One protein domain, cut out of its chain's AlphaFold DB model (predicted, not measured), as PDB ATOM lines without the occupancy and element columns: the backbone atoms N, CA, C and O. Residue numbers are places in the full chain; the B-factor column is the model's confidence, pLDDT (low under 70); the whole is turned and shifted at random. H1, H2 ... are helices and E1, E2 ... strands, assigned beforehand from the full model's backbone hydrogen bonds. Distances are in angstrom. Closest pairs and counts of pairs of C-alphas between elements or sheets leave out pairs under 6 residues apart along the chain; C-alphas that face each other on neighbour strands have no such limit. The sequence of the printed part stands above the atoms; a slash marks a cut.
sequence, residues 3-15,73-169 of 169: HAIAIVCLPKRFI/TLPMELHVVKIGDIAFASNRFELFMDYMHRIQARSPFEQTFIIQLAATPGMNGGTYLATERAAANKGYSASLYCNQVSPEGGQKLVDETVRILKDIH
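AT A GLANCE: This is residues 3 to 15 and 73 to 169 of the 169 residues of an uncharacterized protein of bioreactor metagenome (UniProt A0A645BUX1). One strongly twisted sheet of four strands has two helices, the long H3 and the short H1, side by side over one of its faces, and no named helix over the other. The small helix H2 and the loop residues 137 to 150 lie beyond the end of the sheet where E1 ends and E2 begins, near the first residues of H3. The printed part has 110 residues with three named helices and four named strands, in the order E1, E2, E3, H1, E4, H2, H3; the sheet is mixed, in the order E1, E2, E3, E4. The class is mixed, helices and strands. The whole is compact, with a radius of gyration of the C-alphas of 13.4 A, and its outline is elongated, with spans of 42 by 27 by 18 A.

IN THESE COORDINATES: The printed part begins with E1, residues 3 to 11, 25.0 A from first to last C-alpha; C-alpha 3 is at (22.400, -20.356, -16.032). After the cut comes E2, residues 73 to 83, the longest strand at 31.3 A, with C-alpha 73 at (16.458, 0.745, -27.624). E3, residues 86 to 90, measures 13.7 A. H1, residues 97 to 104, measures 10.4 A. E4, residues 111 to 115, measures 12.8 A. H2, residues 132 to 136, measures 6.2 A. H3, residues 151 to 168, is the longest helix at 26.1 A and ends with C-alpha 168 at (15.309, -22.825, -16.825).

HOW THE PARTS SIT: In the sheet E1 and E4 are the edge strands, and they are apart. E1 and E2 are antiparallel, at 155 degrees between their directions; N 4 and O 80, 2.9 A, and N 8 and O 76, 2.8 A, are within hydrogen-bond range. E2 and E3 form a hairpin, antiparallel at 160 degrees, with N 81 and O 88 at 2.9 A. E3 and E4 are parallel at 19 degrees, with N 113 and O 87 at 2.8 A. E3, H1 and E4 make a strand-helix-strand unit, two parallel neighbour strands with a helix between them along the chain, and its crossover is right-handed. H1 and H3 lie on the same face of the sheet, which gives two layers, helices on one face of a sheet. H3 is on the sheet at a height over the sheet of 6.9 A and lies over E2. It runs only just slantwise to the strands, at 31 degrees to E2 on the local plane. The closest C-alphas of E1 and H3 are those of Leu 10 and Gly 153, 4.5 A apart. H1 is at a height over the sheet of 8.8 A, over E4 and slantwise to it at 42 degrees on the local plane; their closest C-alphas, those of Gln 104 and Thr 112, are 5.8 A apart. H1 touches H3, with residues 154 to 162 of H3 alone, at a shallow tilt of 23 degrees, the same way; the closest C-alphas are those of Ile 103 and Val 158, 5.7 A apart. H2 is not on the sheet and is apart from H1; it is close to H3 but not clearly touching, with the C-alphas of Glu 132 and Pro 151 closest at 5.2 A. In H1, H2 and H3 every O i to N i+4 pair is within hydrogen-bond range.

THE WHOLE: The two C-alphas farthest apart, those of Ile 15 and Gly 84, are 43.5 A apart. Residues 16 to 72 are not printed, and C-alphas 15 and 73 are 13.1 A apart across this cut, in the link from E1 to E2. The links from E4 to H2, 16 residues, and from H2 to H3, 14 residues, are long. A short parallel pairing joins residues 94 to 95 with residues 128 to 129. The mean pLDDT of the printed part is 95.2, and no printed residue is under 70.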
ATOM      1  N   HIS A   3      22.147 -21.784 -15.834       98.44
ATOM      2  CA  HIS A   3      22.400 -20.356 -16.032       98.44
ATOM      3  C   HIS A   3      22.053 -19.986 -17.469       98.44
ATOM      4  O   HIS A   3      22.460 -20.674 -18.400       98.44
ATOM      5  N   ALA A   4      21.286 -18.914 -17.632       98.50
ATOM      6  CA  ALA A   4      20.983 -18.300 -18.912       98.50
ATOM      7  C   ALA A   4      21.457 -16.841 -18.925       98.50
ATOM      8  O   ALA A   4      21.335 -16.128 -17.924       98.50
ATOM      9  N   ILE A   5      21.981 -16.413 -20.073       98.25
ATOM     10  CA  ILE A   5      22.385 -15.032 -20.357       98.25
ATOM     11  C   ILE A   5      21.611 -14.573 -21.592       98.25
ATOM     12  O   ILE A   5      21.501 -15.324 -22.563       98.25
ATOM     13  N   ALA A   6      21.087 -13.352 -21.571       98.00
ATOM     14  CA  ALA A   6      20.429 -12.746 -22.720       98.00
ATOM     15  C   ALA A   6      20.739 -11.248 -22.811       98.00
ATOM     16  O   ALA A   6      20.818 -10.562 -21.795       98.00
ATOM     17  N   ILE A   7      20.844 -10.724 -24.035       98.06
ATOM     18  CA  ILE A   7      20.812  -9.279 -24.272       98.06
ATOM     19  C   ILE A   7      19.367  -8.876 -24.556       98.06
ATOM     20  O   ILE A   7      18.796  -9.246 -25.581       98.06
ATOM     21  N   VAL A   8      18.776  -8.099 -23.654       98.00
ATOM     22  CA  VAL A   8      17.418  -7.579 -23.797       98.00
ATOM     23  C   VAL A   8      17.481  -6.141 -24.302       98.00
ATOM     24  O   VAL A   8      17.969  -5.245 -23.616       98.00
ATOM     25  N   CYS A   9      16.971  -5.904 -25.511       97.75
ATOM     26  CA  CYS A   9      16.859  -4.562 -26.086       97.75
ATOM     27  C   CYS A   9      15.583  -3.879 -25.581       97.75
ATOM     28  O   CYS A   9      14.483  -4.166 -26.067       97.75
ATOM     29  N   LEU A  10      15.732  -2.987 -24.603       97.94
ATOM     30  CA  LEU A  10      14.633  -2.312 -23.912       97.94
ATOM     31  C   LEU A  10      14.291  -0.984 -24.605       97.94
ATOM     32  O   LEU A  10      15.196  -0.173 -24.799       97.94
ATOM     33  N   PRO A  11      13.025  -0.724 -24.973       97.69
ATOM     34  CA  PRO A  11      12.585   0.586 -25.453       97.69
ATOM     35  C   PRO A  11      13.076   1.745 -24.572       97.69
ATOM     36  O   PRO A  11      12.899   1.743 -23.351       97.69
ATOM     37  N   LYS A  12      13.726   2.740 -25.183       96.06
ATOM     38  CA  LYS A  12      14.174   3.938 -24.466       96.06
ATOM     39  C   LYS A  12      12.998   4.849 -24.144       96.06
ATOM     40  O   LYS A  12      12.010   4.911 -24.869       96.06
ATOM     41  N   ARG A  13      13.148   5.636 -23.081       94.56
ATOM     42  CA  ARG A  13      12.287   6.790 -22.832       94.56
ATOM     43  C   ARG A  13      12.674   7.893 -23.809       94.56
ATOM     44  O   ARG A  13      13.744   8.494 -23.662       94.56
ATOM     45  N   PHE A  14      11.794   8.149 -24.768       95.75
ATOM     46  CA  PHE A  14      11.949   9.254 -25.701       95.75
ATOM     47  C   PHE A  14      11.769  10.590 -24.978       95.75
ATOM     48  O   PHE A  14      11.038  10.701 -23.990       95.75
ATOM     49  N   ILE A  15      12.498  11.582 -25.462       96.69
ATOM     50  CA  ILE A  15      12.377  12.979 -25.085       96.69
ATOM     51  C   ILE A  15      11.364  13.607 -26.036       96.69
ATOM     52  O   ILE A  15      11.462  13.423 -27.253       96.69
ATOM     53  N   THR A  73      16.374   1.721 -28.711       96.62
ATOM     54  CA  THR A  73      16.458   0.745 -27.624       96.62
ATOM     55  C   THR A  73      17.783   0.851 -26.872       96.62
ATOM     56  O   THR A  73      18.789   1.352 -27.383       96.62
ATOM     57  N   LEU A  74      17.769   0.421 -25.613       95.25
ATOM     58  CA  LEU A  74      18.927   0.273 -24.746       95.25
ATOM     59  C   LEU A  74      19.187  -1.227 -24.537       95.25
ATOM     60  O   LEU A  74      18.328  -1.899 -23.958       95.25
ATOM     61  N   PRO A  75      20.336  -1.770 -24.973       95.62
ATOM     62  CA  PRO A  75      20.697  -3.140 -24.650       95.62
ATOM     63  C   PRO A  75      21.047  -3.268 -23.161       95.62
ATOM     64  O   PRO A  75      21.759  -2.435 -22.583       95.62
ATOM     65  N   MET A  76      20.547  -4.330 -22.540       95.69
ATOM     66  CA  MET A  76      20.886  -4.739 -21.182       95.69
ATOM     67  C   MET A  76      21.233  -6.226 -21.164       95.69
ATOM     68  O   MET A  76      20.490  -7.034 -21.711       95.69
ATOM     69  N   GLU A  77      22.313  -6.581 -20.479       97.44
ATOM     70  CA  GLU A  77      22.657  -7.968 -20.179       97.44
ATOM     71  C   GLU A  77      21.846  -8.481 -18.974       97.44
ATOM     72  O   GLU A  77      21.872  -7.903 -17.885       97.44
ATOM     73  N   LEU A  78      21.077  -9.546 -19.192       98.31
ATOM     74  CA  LEU A  78      20.231 -10.226 -18.215       98.31
ATOM     75  C   LEU A  78      20.841 -11.590 -17.894       98.31
ATOM     76  O   LEU A  78      21.017 -12.412 -18.792       98.31
ATOM     77  N   HIS A  79      21.107 -11.847 -16.616       98.56
ATOM     78  CA  HIS A  79      21.498 -13.159 -16.112       98.56
ATOM     79  C   HIS A  79      20.351 -13.746 -15.307       98.56
ATOM     80  O   HIS A  79      19.804 -13.079 -14.428       98.56
ATOM     81  N   VAL A  80      20.036 -15.014 -15.561       98.75
ATOM     82  CA  VAL A  80      19.124 -15.793 -14.723       98.75
ATOM     83  C   VAL A  80      19.810 -17.087 -14.305       98.75
ATOM     84  O   VAL A  80      20.223 -17.879 -15.153       98.75
ATOM     85  N   VAL A  81      19.959 -17.299 -12.999       98.62
ATOM     86  CA  VAL A  81      20.684 -18.437 -12.419       98.62
ATOM     87  C   VAL A  81      19.755 -19.233 -11.509       98.62
ATOM     88  O   VAL A  81      19.208 -18.680 -10.561       98.62
ATOM     89  N   LYS A  82      19.620 -20.536 -11.769       98.50
ATOM     90  CA  LYS A  82      18.935 -21.519 -10.915       98.50
ATOM     91  C   LYS A  82      19.941 -22.243 -10.023       98.50
ATOM     92  O   LYS A  82      20.869 -22.884 -10.536       98.50
ATOM     93  N   ILE A  83      19.683 -22.258  -8.717       98.19
ATOM     94  CA  ILE A  83      20.423 -23.042  -7.719       98.19
ATOM     95  C   ILE A  83      19.400 -23.785  -6.853       98.19
ATOM     96  O   ILE A  83      18.681 -23.155  -6.092       98.19
ATOM     97  N   GLY A  84      19.306 -25.113  -6.976       97.06
ATOM     98  CA  GLY A  84      18.211 -25.862  -6.342       97.06
ATOM     99  C   GLY A  84      16.849 -25.344  -6.817       97.06
ATOM    100  O   GLY A  84      16.661 -25.181  -8.026       97.06
ATOM    101  N   ASP A  85      15.966 -25.026  -5.870       96.81
ATOM    102  CA  ASP A  85      14.609 -24.516  -6.117       96.81
ATOM    103  C   ASP A  85      14.487 -22.988  -5.989       96.81
ATOM    104  O   ASP A  85      13.386 -22.434  -6.016       96.81
ATOM    105  N   ILE A  86      15.627 -22.287  -5.926       98.62
ATOM    106  CA  ILE A  86      15.696 -20.824  -5.955       98.62
ATOM    107  C   ILE A  86      16.312 -20.305  -7.257       98.62
ATOM    108  O   ILE A  86      17.105 -20.983  -7.924       98.62
ATOM    109  N   ALA A  87      15.976 -19.061  -7.598       98.75
ATOM    110  CA  ALA A  87      16.525 -18.366  -8.754       98.75
ATOM    111  C   ALA A  87      17.004 -16.945  -8.439       98.75
ATOM    112  O   ALA A  87      16.477 -16.261  -7.564       98.75
ATOM    113  N   PHE A  88      17.983 -16.481  -9.210       98.81
ATOM    114  CA  PHE A  88      18.506 -15.117  -9.192       98.81
ATOM    115  C   PHE A  88      18.336 -14.516 -10.582       98.81
ATOM    116  O   PHE A  88      18.766 -15.132 -11.553       98.81
ATOM    117  N   ALA A  89      17.740 -13.329 -10.686       98.69
ATOM    118  CA  ALA A  89      17.600 -12.592 -11.940       98.69
ATOM    119  C   ALA A  89      18.237 -11.203 -11.812       98.69
ATOM    120  O   ALA A  89      17.870 -10.429 -10.924       98.69
ATOM    121  N   SER A  90      19.199 -10.887 -12.679       98.06
ATOM    122  CA  SER A  90      19.951  -9.632 -12.630       98.06
ATOM    123  C   SER A  90      19.345  -8.545 -13.515       98.06
ATOM    124  O   SER A  90      18.726  -8.817 -14.538       98.06
ATOM    125  N   ASN A  91      19.563  -7.282 -13.162       97.44
ATOM    126  CA  ASN A  91      19.327  -6.156 -14.059       97.44
ATOM    127  C   ASN A  91      20.272  -4.997 -13.724       97.44
ATOM    128  O   ASN A  91      20.732  -4.863 -12.588       97.44
ATOM    129  N   ARG A  92      20.523  -4.129 -14.706       96.44
ATOM    130  CA  ARG A  92      21.431  -2.983 -14.550       96.44
ATOM    131  C   ARG A  92      20.822  -1.793 -13.808       96.44
ATOM    132  O   ARG A  92      21.525  -0.816 -13.601       96.44
ATOM    133  N   PHE A  93      19.539  -1.818 -13.459       97.06
ATOM    134  CA  PHE A  93      18.817  -0.632 -12.993       97.06
ATOM    135  C   PHE A  93      18.673  -0.589 -11.473       97.06
ATOM    136  O   PHE A  93      18.654  -1.623 -10.808       97.06
ATOM    137  N   GLU A  94      18.480   0.621 -10.945       96.00
ATOM    138  CA  GLU A  94      17.739   0.828  -9.699       96.00
ATOM    139  C   GLU A  94      16.252   0.610 -10.019       96.00
ATOM    140  O   GLU A  94      15.541   1.500 -10.505       96.00
ATOM    141  N   LEU A  95      15.813  -0.637  -9.861       95.94
ATOM    142  CA  LEU A  95      14.524  -1.112 -10.345       95.94
ATOM    143  C   LEU A  95      13.427  -0.819  -9.320       95.94
ATOM    144  O   LEU A  95      13.517  -1.208  -8.155       95.94
ATOM    145  N   PHE A  96      12.346  -0.184  -9.772       96.06
ATOM    146  CA  PHE A  96      11.182   0.041  -8.922       96.06
ATOM    147  C   PHE A  96      10.568  -1.293  -8.476       96.06
ATOM    148  O   PHE A  96      10.406  -2.217  -9.276       96.06
ATOM    149  N   MET A  97      10.169  -1.363  -7.201       95.25
ATOM    150  CA  MET A  97       9.687  -2.596  -6.557       95.25
ATOM    151  C   MET A  97       8.514  -3.257  -7.286       95.25
ATOM    152  O   MET A  97       8.386  -4.474  -7.263       95.25
ATOM    153  N   ASP A  98       7.676  -2.472  -7.962       96.06
ATOM    154  CA  ASP A  98       6.571  -2.974  -8.784       96.06
ATOM    155  C   ASP A  98       7.038  -4.024  -9.807       96.06
ATOM    156  O   ASP A  98       6.494  -5.123  -9.855       96.06
ATOM    157  N   TYR A  99       8.108  -3.743 -10.558       98.12
ATOM    158  CA  TYR A  99       8.652  -4.687 -11.534       98.12
ATOM    159  C   TYR A  99       9.197  -5.950 -10.861       98.12
ATOM    160  O   TYR A  99       8.946  -7.057 -11.336       98.12
ATOM    161  N   MET A 100       9.886  -5.795  -9.727       97.38
ATOM    162  CA  MET A 100      10.385  -6.918  -8.931       97.38
ATOM    163  C   MET A 100       9.244  -7.829  -8.468       97.38
ATOM    164  O   MET A 100       9.298  -9.032  -8.719       97.38
ATOM    165  N   HIS A 101       8.184  -7.273  -7.876       98.12
ATOM    166  CA  HIS A 101       7.034  -8.057  -7.424       98.12
ATOM    167  C   HIS A 101       6.350  -8.785  -8.580       98.12
ATOM    168  O   HIS A 101       5.945  -9.934  -8.437       98.12
ATOM    169  N   ARG A 102       6.254  -8.148  -9.750       98.31
ATOM    170  CA  ARG A 102       5.652  -8.757 -10.943       98.31
ATOM    171  C   ARG A 102       6.475  -9.920 -11.489       98.31
ATOM    172  O   ARG A 102       5.885 -10.881 -11.975       98.31
ATOM    173  N   ILE A 103       7.805  -9.856 -11.400       98.75
ATOM    174  CA  ILE A 103       8.684 -10.986 -11.737       98.75
ATOM    175  C   ILE A 103       8.498 -12.106 -10.714       98.75
ATOM    176  O   ILE A 103       8.224 -13.240 -11.095       98.75
ATOM    177  N   GLN A 104       8.599 -11.784  -9.422       98.62
ATOM    178  CA  GLN A 104       8.512 -12.763  -8.337       98.62
ATOM    179  C   GLN A 104       7.173 -13.505  -8.334       98.62
ATOM    180  O   GLN A 104       7.160 -14.728  -8.296       98.62
ATOM    181  N   ALA A 105       6.055 -12.789  -8.475       98.50
ATOM    182  CA  ALA A 105       4.714 -13.374  -8.495       98.50
ATOM    183  C   ALA A 105       4.454 -14.301  -9.698       98.50
ATOM    184  O   ALA A 105       3.511 -15.085  -9.679       98.50
ATOM    185  N   ARG A 106       5.254 -14.193 -10.767       98.69
ATOM    186  CA  ARG A 106       5.137 -15.007 -11.990       98.69
ATOM    187  C   ARG A 106       6.243 -16.058 -12.118       98.69
ATOM    188  O   ARG A 106       6.276 -16.773 -13.123       98.69
ATOM    189  N   SER A 107       7.156 -16.114 -11.152       98.69
ATOM    190  CA  SER A 107       8.275 -17.046 -11.140       98.69
ATOM    191  C   SER A 107       7.817 -18.442 -10.701       98.69
ATOM    192  O   SER A 107       7.017 -18.538  -9.774       98.69
ATOM    193  N   PRO A 108       8.312 -19.527 -11.328       98.38
ATOM    194  CA  PRO A 108       7.998 -20.893 -10.906       98.38
ATOM    195  C   PRO A 108       8.847 -21.385  -9.716       98.38
ATOM    196  O   PRO A 108       8.631 -22.488  -9.233       98.38
ATOM    197  N   PHE A 109       9.835 -20.610  -9.264       98.62
ATOM    198  CA  PHE A 109      10.734 -20.984  -8.165       98.62
ATOM    199  C   PHE A 109      10.138 -20.655  -6.797       98.62
ATOM    200  O   PHE A 109       9.426 -19.660  -6.670       98.62
ATOM    201  N   GLU A 110      10.514 -21.412  -5.761       98.06
ATOM    202  CA  GLU A 110      10.087 -21.138  -4.379       98.06
ATOM    203  C   GLU A 110      10.500 -19.733  -3.932       98.06
ATOM    204  O   GLU A 110       9.745 -19.019  -3.271       98.06
ATOM    205  N   GLN A 111      11.697 -19.308  -4.345       98.25
ATOM    206  CA  GLN A 111      12.178 -17.955  -4.128       98.25
ATOM    207  C   GLN A 111      12.919 -17.435  -5.355       98.25
ATOM    208  O   GLN A 111      13.740 -18.121  -5.962       98.25
ATOM    209  N   THR A 112      12.638 -16.184  -5.721       98.75
ATOM    210  CA  THR A 112      13.358 -15.476  -6.784       98.75
ATOM    211  C   THR A 112      13.926 -14.170  -6.258       98.75
ATOM    212  O   THR A 112      13.187 -13.285  -5.820       98.75
ATOM    213  N   PHE A 113      15.247 -14.043  -6.319       98.62
ATOM    214  CA  PHE A 113      15.988 -12.850  -5.931       98.62
ATOM    215  C   PHE A 113      16.211 -11.955  -7.146       98.62
ATOM    216  O   PHE A 113      16.745 -12.395  -8.164       98.62
ATOM    217  N   ILE A 114      15.829 -10.683  -7.031       98.50
ATOM    218  CA  ILE A 114      16.101  -9.677  -8.058       98.50
ATOM    219  C   ILE A 114      17.369  -8.924  -7.675       98.50
ATOM    220  O   ILE A 114      17.391  -8.194  -6.686       98.50
ATOM    221  N   ILE A 115      18.424  -9.108  -8.463       98.19
ATOM    222  CA  ILE A 115      19.731  -8.494  -8.238       98.19
ATOM    223  C   ILE A 115      19.828  -7.236  -9.100       98.19
ATOM    224  O   ILE A 115      19.874  -7.305 -10.327       98.19
ATOM    225  N   GLN A 116      19.798  -6.080  -8.450       97.31
ATOM    226  CA  GLN A 116      19.861  -4.771  -9.098       97.31
ATOM    227  C   GLN A 116      21.310  -4.315  -9.297       97.31
ATOM    228  O   GLN A 116      22.221  -4.856  -8.669       97.31
ATOM    229  N   LEU A 117      21.510  -3.301 -10.146       95.56
ATOM    230  CA  LEU A 117      22.823  -2.698 -10.419       95.56
ATOM    231  C   LEU A 117      23.915  -3.708 -10.829       95.56
ATOM    232  O   LEU A 117      25.101  -3.500 -10.579       95.56
ATOM    233  N   ALA A 118      23.518  -4.790 -11.498       95.62
ATOM    234  CA  ALA A 118      24.409  -5.829 -12.000       95.62
ATOM    235  C   ALA A 118      24.590  -5.715 -13.521       95.62
ATOM    236  O   ALA A 118      23.693  -5.245 -14.221       95.62
ATOM    237  N   ALA A 119      25.749  -6.146 -14.031       93.12
ATOM    238  CA  ALA A 119      26.118  -6.030 -15.449       93.12
ATOM    239  C   ALA A 119      25.939  -4.595 -16.004       93.12
ATOM    240  O   ALA A 119      25.436  -4.370 -17.108       93.12
ATOM    241  N   THR A 120      26.314  -3.589 -15.205       90.75
ATOM    242  CA  THR A 120      26.213  -2.170 -15.561       90.75
ATOM    243  C   THR A 120      27.369  -1.763 -16.489       90.75
ATOM    244  O   THR A 120      28.536  -1.865 -16.110       90.75
ATOM    245  N   PRO A 121      27.100  -1.277 -17.718       86.75
ATOM    246  CA  PRO A 121      28.167  -0.856 -18.617       86.75
ATOM    247  C   PRO A 121      28.674   0.541 -18.242       86.75
ATOM    248  O   PRO A 121      27.990   1.547 -18.448       86.75
ATOM    249  N   GLY A 122      29.898   0.603 -17.719       86.06
ATOM    250  CA  GLY A 122      30.568   1.851 -17.352       86.06
ATOM    251  C   GLY A 122      29.849   2.648 -16.253       86.06
ATOM    252  O   GLY A 122      28.887   2.197 -15.636       86.06
ATOM    253  N   MET A 123      30.312   3.878 -16.012       76.69
ATOM    254  CA  MET A 123      29.839   4.696 -14.879       76.69
ATOM    255  C   MET A 123      28.382   5.164 -14.997       76.69
ATOM    256  O   MET A 123      27.734   5.395 -13.985       76.69
ATOM    257  N   ASN A 124      27.852   5.282 -16.217       73.00
ATOM    258  CA  ASN A 124      26.457   5.680 -16.470       73.00
ATOM    259  C   ASN A 124      25.571   4.465 -16.795       73.00
ATOM    260  O   ASN A 124      24.514   4.594 -17.416       73.00
ATOM    261  N   GLY A 125      26.059   3.272 -16.438       78.06
ATOM    262  CA  GLY A 125      25.425   1.996 -16.705       78.06
ATOM    263  C   GLY A 125      24.164   1.786 -15.875       78.06
ATOM    264  O   GLY A 125      23.157   1.326 -16.409       78.06
ATOM    265  N   GLY A 126      24.209   2.145 -14.593       83.62
ATOM    266  CA  GLY A 126      23.080   2.016 -13.678       83.62
ATOM    267  C   GLY A 126      22.243   3.284 -13.616       83.62
ATOM    268  O   GLY A 126      22.741   4.333 -13.223       83.62
ATOM    269  N   THR A 127      20.976   3.194 -14.017       90.88
ATOM    270  CA  THR A 127      19.998   4.281 -13.864       90.88
ATOM    271  C   THR A 127      18.734   3.761 -13.202       90.88
ATOM    272  O   THR A 127      18.535   2.549 -13.108       90.88
ATOM    273  N   TYR A 128      17.836   4.658 -12.808       95.56
ATOM    274  CA  TYR A 128      16.497   4.248 -12.410       95.56
ATOM    275  C   TYR A 128      15.719   3.680 -13.600       95.56
ATOM    276  O   TYR A 128      15.939   4.063 -14.757       95.56
ATOM    277  N   LEU A 129      14.796   2.774 -13.284       96.38
ATOM    278  CA  LEU A 129      13.750   2.316 -14.188       96.38
ATOM    279  C   LEU A 129      12.396   2.467 -13.495       96.38
ATOM    280  O   LEU A 129      11.948   1.598 -12.739       96.38
ATOM    281  N   ALA A 130      11.778   3.622 -13.730       96.12
ATOM    282  CA  ALA A 130      10.496   3.998 -13.163       96.12
ATOM    283  C   ALA A 130       9.318   3.306 -13.859       96.12
ATOM    284  O   ALA A 130       9.315   3.088 -15.070       96.12
ATOM    285  N   THR A 131       8.278   3.023 -13.075       94.62
ATOM    286  CA  THR A 131       6.974   2.599 -13.600       94.62
ATOM    287  C   THR A 131       6.251   3.755 -14.280       94.62
ATOM    288  O   THR A 131       6.554   4.922 -14.038       94.62
ATOM    289  N   GLU A 132       5.227   3.441 -15.069       93.62
ATOM    290  CA  GLU A 132       4.355   4.443 -15.692       93.62
ATOM    291  C   GLU A 132       3.730   5.385 -14.653       93.62
ATOM    292  O   GLU A 132       3.848   6.605 -14.757       93.62
ATOM    293  N   ARG A 133       3.182   4.814 -13.572       92.06
ATOM    294  CA  ARG A 133       2.665   5.556 -12.412       92.06
ATOM    295  C   ARG A 133       3.706   6.513 -11.827       92.06
ATOM    296  O   ARG A 133       3.372   7.642 -11.474       92.06
ATOM    297  N   ALA A 134       4.951   6.069 -11.679       92.12
ATOM    298  CA  ALA A 134       6.004   6.899 -11.105       92.12
ATOM    299  C   ALA A 134       6.430   8.013 -12.072       92.12
ATOM    300  O   ALA A 134       6.573   9.160 -11.651       92.12
ATOM    301  N   ALA A 135       6.564   7.695 -13.363       89.69
ATOM    302  CA  ALA A 135       6.868   8.655 -14.420       89.69
ATOM    303  C   ALA A 135       5.810   9.769 -14.503       89.69
ATOM    304  O   ALA A 135       6.170  10.941 -14.608       89.69
ATOM    305  N   ALA A 136       4.525   9.426 -14.359       88.75
ATOM    306  CA  ALA A 136       3.428  10.396 -14.330       88.75
ATOM    307  C   ALA A 136       3.520  11.377 -13.145       88.75
ATOM    308  O   ALA A 136       3.188  12.552 -13.288       88.75
ATOM    309  N   ASN A 137       4.026  10.922 -11.993       87.69
ATOM    310  CA  ASN A 137       4.135  11.721 -10.767       87.69
ATOM    311  C   ASN A 137       5.493  12.438 -10.596       87.69
ATOM    312  O   ASN A 137       5.693  13.132  -9.603       87.69
ATOM    313  N   LYS A 138       6.422  12.297 -11.555       78.44
ATOM    314  CA  LYS A 138       7.665  13.091 -11.687       78.44
ATOM    315  C   LYS A 138       8.552  13.184 -10.425       78.44
ATOM    316  O   LYS A 138       9.269  14.168 -10.251       78.44
ATOM    317  N   GLY A 139       8.556  12.163  -9.564       82.50
ATOM    318  CA  GLY A 139       9.490  12.082  -8.429       82.50
ATOM    319  C   GLY A 139      10.960  12.049  -8.878       82.50
ATOM    320  O   GLY A 139      11.248  11.789 -10.045       82.50
ATOM    321  N   TYR A 140      11.913  12.272  -7.963       83.69
ATOM    322  CA  TYR A 140      13.352  12.337  -8.291       83.69
ATOM    323  C   TYR A 140      13.837  11.147  -9.145       83.69
ATOM    324  O   TYR A 140      14.394  11.335 -10.234       83.69
ATOM    325  N   SER A 141      13.544   9.927  -8.688       88.38
ATOM    326  CA  SER A 141      13.884   8.661  -9.351       88.38
ATOM    327  C   SER A 141      13.074   8.392 -10.622       88.38
ATOM    328  O   SER A 141      13.433   7.526 -11.409       88.38
ATOM    329  N   ALA A 142      12.013   9.159 -10.873       90.50
ATOM    330  CA  ALA A 142      11.187   9.098 -12.077       90.50
ATOM    331  C   ALA A 142      11.427  10.284 -13.031       90.50
ATOM    332  O   ALA A 142      10.734  10.438 -14.037       90.50
ATOM    333  N   SER A 143      12.412  11.135 -12.727       89.38
ATOM    334  CA  SER A 143      12.693  12.318 -13.530       89.38
ATOM    335  C   SER A 143      13.286  11.964 -14.898       89.38
ATOM    336  O   SER A 143      13.944  10.934 -15.086       89.38
ATOM    337  N   LEU A 144      13.087  12.886 -15.841       89.75
ATOM    338  CA  LEU A 144      13.628  12.902 -17.204       89.75
ATOM    339  C   LEU A 144      15.128  12.545 -17.278       89.75
ATOM    340  O   LEU A 144      15.569  11.804 -18.158       89.75
ATOM    341  N   TYR A 145      15.908  13.046 -16.322       91.00
ATOM    342  CA  TYR A 145      17.359  12.873 -16.279       91.00
ATOM    343  C   TYR A 145      17.802  11.522 -15.709       91.00
ATOM    344  O   TYR A 145      18.917  11.086 -15.973       91.00
ATOM    345  N   CYS A 146      16.944  10.877 -14.920       90.50
ATOM    346  CA  CYS A 146      17.267   9.657 -14.185       90.50
ATOM    347  C   CYS A 146      16.803   8.379 -14.900       90.50
ATOM    348  O   CYS A 146      17.194   7.289 -14.493       90.50
ATOM    349  N   ASN A 147      15.986   8.500 -15.954       92.44
ATOM    350  CA  ASN A 147      15.369   7.371 -16.649       92.44
ATOM    351  C   ASN A 147      15.764   7.346 -18.129       92.44
ATOM    352  O   ASN A 147      15.403   8.233 -18.912       92.44
ATOM    353  N   GLN A 148      16.500   6.301 -18.517       93.38
ATOM    354  CA  GLN A 148      16.882   6.039 -19.910       93.38
ATOM    355  C   GLN A 148      15.895   5.114 -20.629       93.38
ATOM    356  O   GLN A 148      15.694   5.252 -21.834       93.38
ATOM    357  N   VAL A 149      15.278   4.188 -19.894       95.88
ATOM    358  CA  VAL A 149      14.329   3.187 -20.399       95.88
ATOM    359  C   VAL A 149      12.901   3.633 -20.092       95.88
ATOM    360  O   VAL A 149      12.657   4.279 -19.072       95.88
ATOM    361  N   SER A 150      11.972   3.359 -21.008       96.19
ATOM    362  CA  SER A 150      10.559   3.702 -20.837       96.19
ATOM    363  C   SER A 150       9.848   2.704 -19.909       96.19
ATOM    364  O   SER A 150      10.340   1.589 -19.708       96.19
ATOM    365  N   PRO A 151       8.655   3.037 -19.386       96.62
ATOM    366  CA  PRO A 151       7.834   2.070 -18.661       96.62
ATOM    367  C   PRO A 151       7.520   0.798 -19.463       96.62
ATOM    368  O   PRO A 151       7.499  -0.293 -18.893       96.62
ATOM    369  N   GLU A 152       7.346   0.928 -20.782       97.75
ATOM    370  CA  GLU A 152       7.216  -0.189 -21.728       97.75
ATOM    371  C   GLU A 152       8.486  -1.051 -21.757       97.75
ATOM    372  O   GLU A 152       8.420  -2.278 -21.728       97.75
ATOM    373  N   GLY A 153       9.670  -0.433 -21.731       97.88
ATOM    374  CA  GLY A 153      10.913  -1.175 -21.559       97.88
ATOM    375  C   GLY A 153      10.973  -1.913 -20.226       97.88
ATOM    376  O   GLY A 153      11.376  -3.072 -20.192       97.88
ATOM    377  N   GLY A 154      10.478  -1.317 -19.142       97.81
ATOM    378  CA  GLY A 154      10.331  -2.032 -17.878       97.81
ATOM    379  C   GLY A 154       9.369  -3.218 -17.962       97.81
ATOM    380  O   GLY A 154       9.658  -4.277 -17.406       97.81
ATOM    381  N   GLN A 155       8.278  -3.097 -18.722       98.25
ATOM    382  CA  GLN A 155       7.386  -4.221 -19.008       98.25
ATOM    383  C   GLN A 155       8.119  -5.355 -19.729       98.25
ATOM    384  O   GLN A 155       8.077  -6.503 -19.287       98.25
ATOM    385  N   LYS A 156       8.847  -5.020 -20.796       98.62
ATOM    386  CA  LYS A 156       9.631  -5.986 -21.568       98.62
ATOM    387  C   LYS A 156      10.676  -6.701 -20.709       98.62
ATOM    388  O   LYS A 156      10.851  -7.907 -20.849       98.62
ATOM    389  N   LEU A 157      11.337  -5.982 -19.799       98.56
ATOM    390  CA  LEU A 157      12.271  -6.576 -18.840       98.56
ATOM    391  C   LEU A 157      11.585  -7.638 -17.969       98.56
ATOM    392  O   LEU A 157      12.133  -8.728 -17.798       98.56
ATOM    393  N   VAL A 158      10.395  -7.341 -17.437       98.75
ATOM    394  CA  VAL A 158       9.619  -8.308 -16.647       98.75
ATOM    395  C   VAL A 158       9.303  -9.548 -17.477       98.75
ATOM    396  O   VAL A 158       9.528 -10.663 -17.011       98.75
ATOM    397  N   ASP A 159       8.794  -9.365 -18.694       98.81
ATOM    398  CA  ASP A 159       8.341 -10.479 -19.525       98.81
ATOM    399  C   ASP A 159       9.492 -11.388 -19.967       98.81
ATOM    400  O   ASP A 159       9.376 -12.607 -19.834       98.81
ATOM    401  N   GLU A 160      10.629 -10.823 -20.379       98.81
ATOM    402  CA  GLU A 160      11.821 -11.615 -20.714       98.81
ATOM    403  C   GLU A 160      12.398 -12.338 -19.497       98.81
ATOM    404  O   GLU A 160      12.776 -13.507 -19.592       98.81
ATOM    405  N   THR A 161      12.415 -11.688 -18.330       98.81
ATOM    406  CA  THR A 161      12.895 -12.325 -17.099       98.81
ATOM    407  C   THR A 161      12.015 -13.516 -16.720       98.81
ATOM    408  O   THR A 161      12.526 -14.601 -16.452       98.81
ATOM    409  N   VAL A 162      10.689 -13.344 -16.743       98.81
ATOM    410  CA  VAL A 162       9.732 -14.420 -16.440       98.81
ATOM    411  C   VAL A 162       9.822 -15.552 -17.459       98.81
ATOM    412  O   VAL A 162       9.751 -16.716 -17.070       98.81
ATOM    413  N   ARG A 163       9.987 -15.238 -18.750       98.81
ATOM    414  CA  ARG A 163      10.167 -16.249 -19.796       98.81
ATOM    415  C   ARG A 163      11.390 -17.117 -19.502       98.81
ATOM    416  O   ARG A 163      11.253 -18.330 -19.402       98.81
ATOM    417  N   ILE A 164      12.552 -16.503 -19.269       98.75
ATOM    418  CA  ILE A 164      13.790 -17.245 -18.997       98.75
ATOM    419  C   ILE A 164      13.686 -18.043 -17.692       98.75
ATOM    420  O   ILE A 164      14.126 -19.188 -17.655       98.75
ATOM    421  N   LEU A 165      13.075 -17.486 -16.637       98.81
ATOM    422  CA  LEU A 165      12.822 -18.219 -15.390       98.81
ATOM    423  C   LEU A 165      12.021 -19.505 -15.644       98.81
ATOM    424  O   LEU A 165      12.369 -20.547 -15.100       98.81
ATOM    425  N   LYS A 166      10.988 -19.450 -16.491       98.62
ATOM    426  CA  LYS A 166      10.204 -20.633 -16.877       98.62
ATOM    427  C   LYS A 166      11.006 -21.624 -17.714       98.62
ATOM    428  O   LYS A 166      10.895 -22.819 -17.479       98.62
ATOM    429  N   ASP A 167      11.836 -21.135 -18.632       98.50
ATOM    430  CA  ASP A 167      12.655 -21.987 -19.501       98.50
ATOM    431  C   ASP A 167      13.721 -22.772 -18.714       98.50
ATOM    432  O   ASP A 167      14.065 -23.902 -19.070       98.50
ATOM    433  N   ILE A 168      14.265 -22.185 -17.639       98.00
ATOM    434  CA  ILE A 168      15.309 -22.825 -16.825       98.00
ATOM    435  C   ILE A 168      14.783 -23.544 -15.576       98.00
ATOM    436  O   ILE A 168      15.581 -24.202 -14.898       98.00
ATOM    437  N   HIS A 169      13.495 -23.436 -15.245       96.44
ATOM    438  CA  HIS A 169      12.900 -24.227 -14.164       96.44
ATOM    439  C   HIS A 169      13.072 -25.732 -14.438       96.44
ATOM    440  O   HIS A 169      13.371 -26.441 -13.453       96.44
TER     441      HIS A 169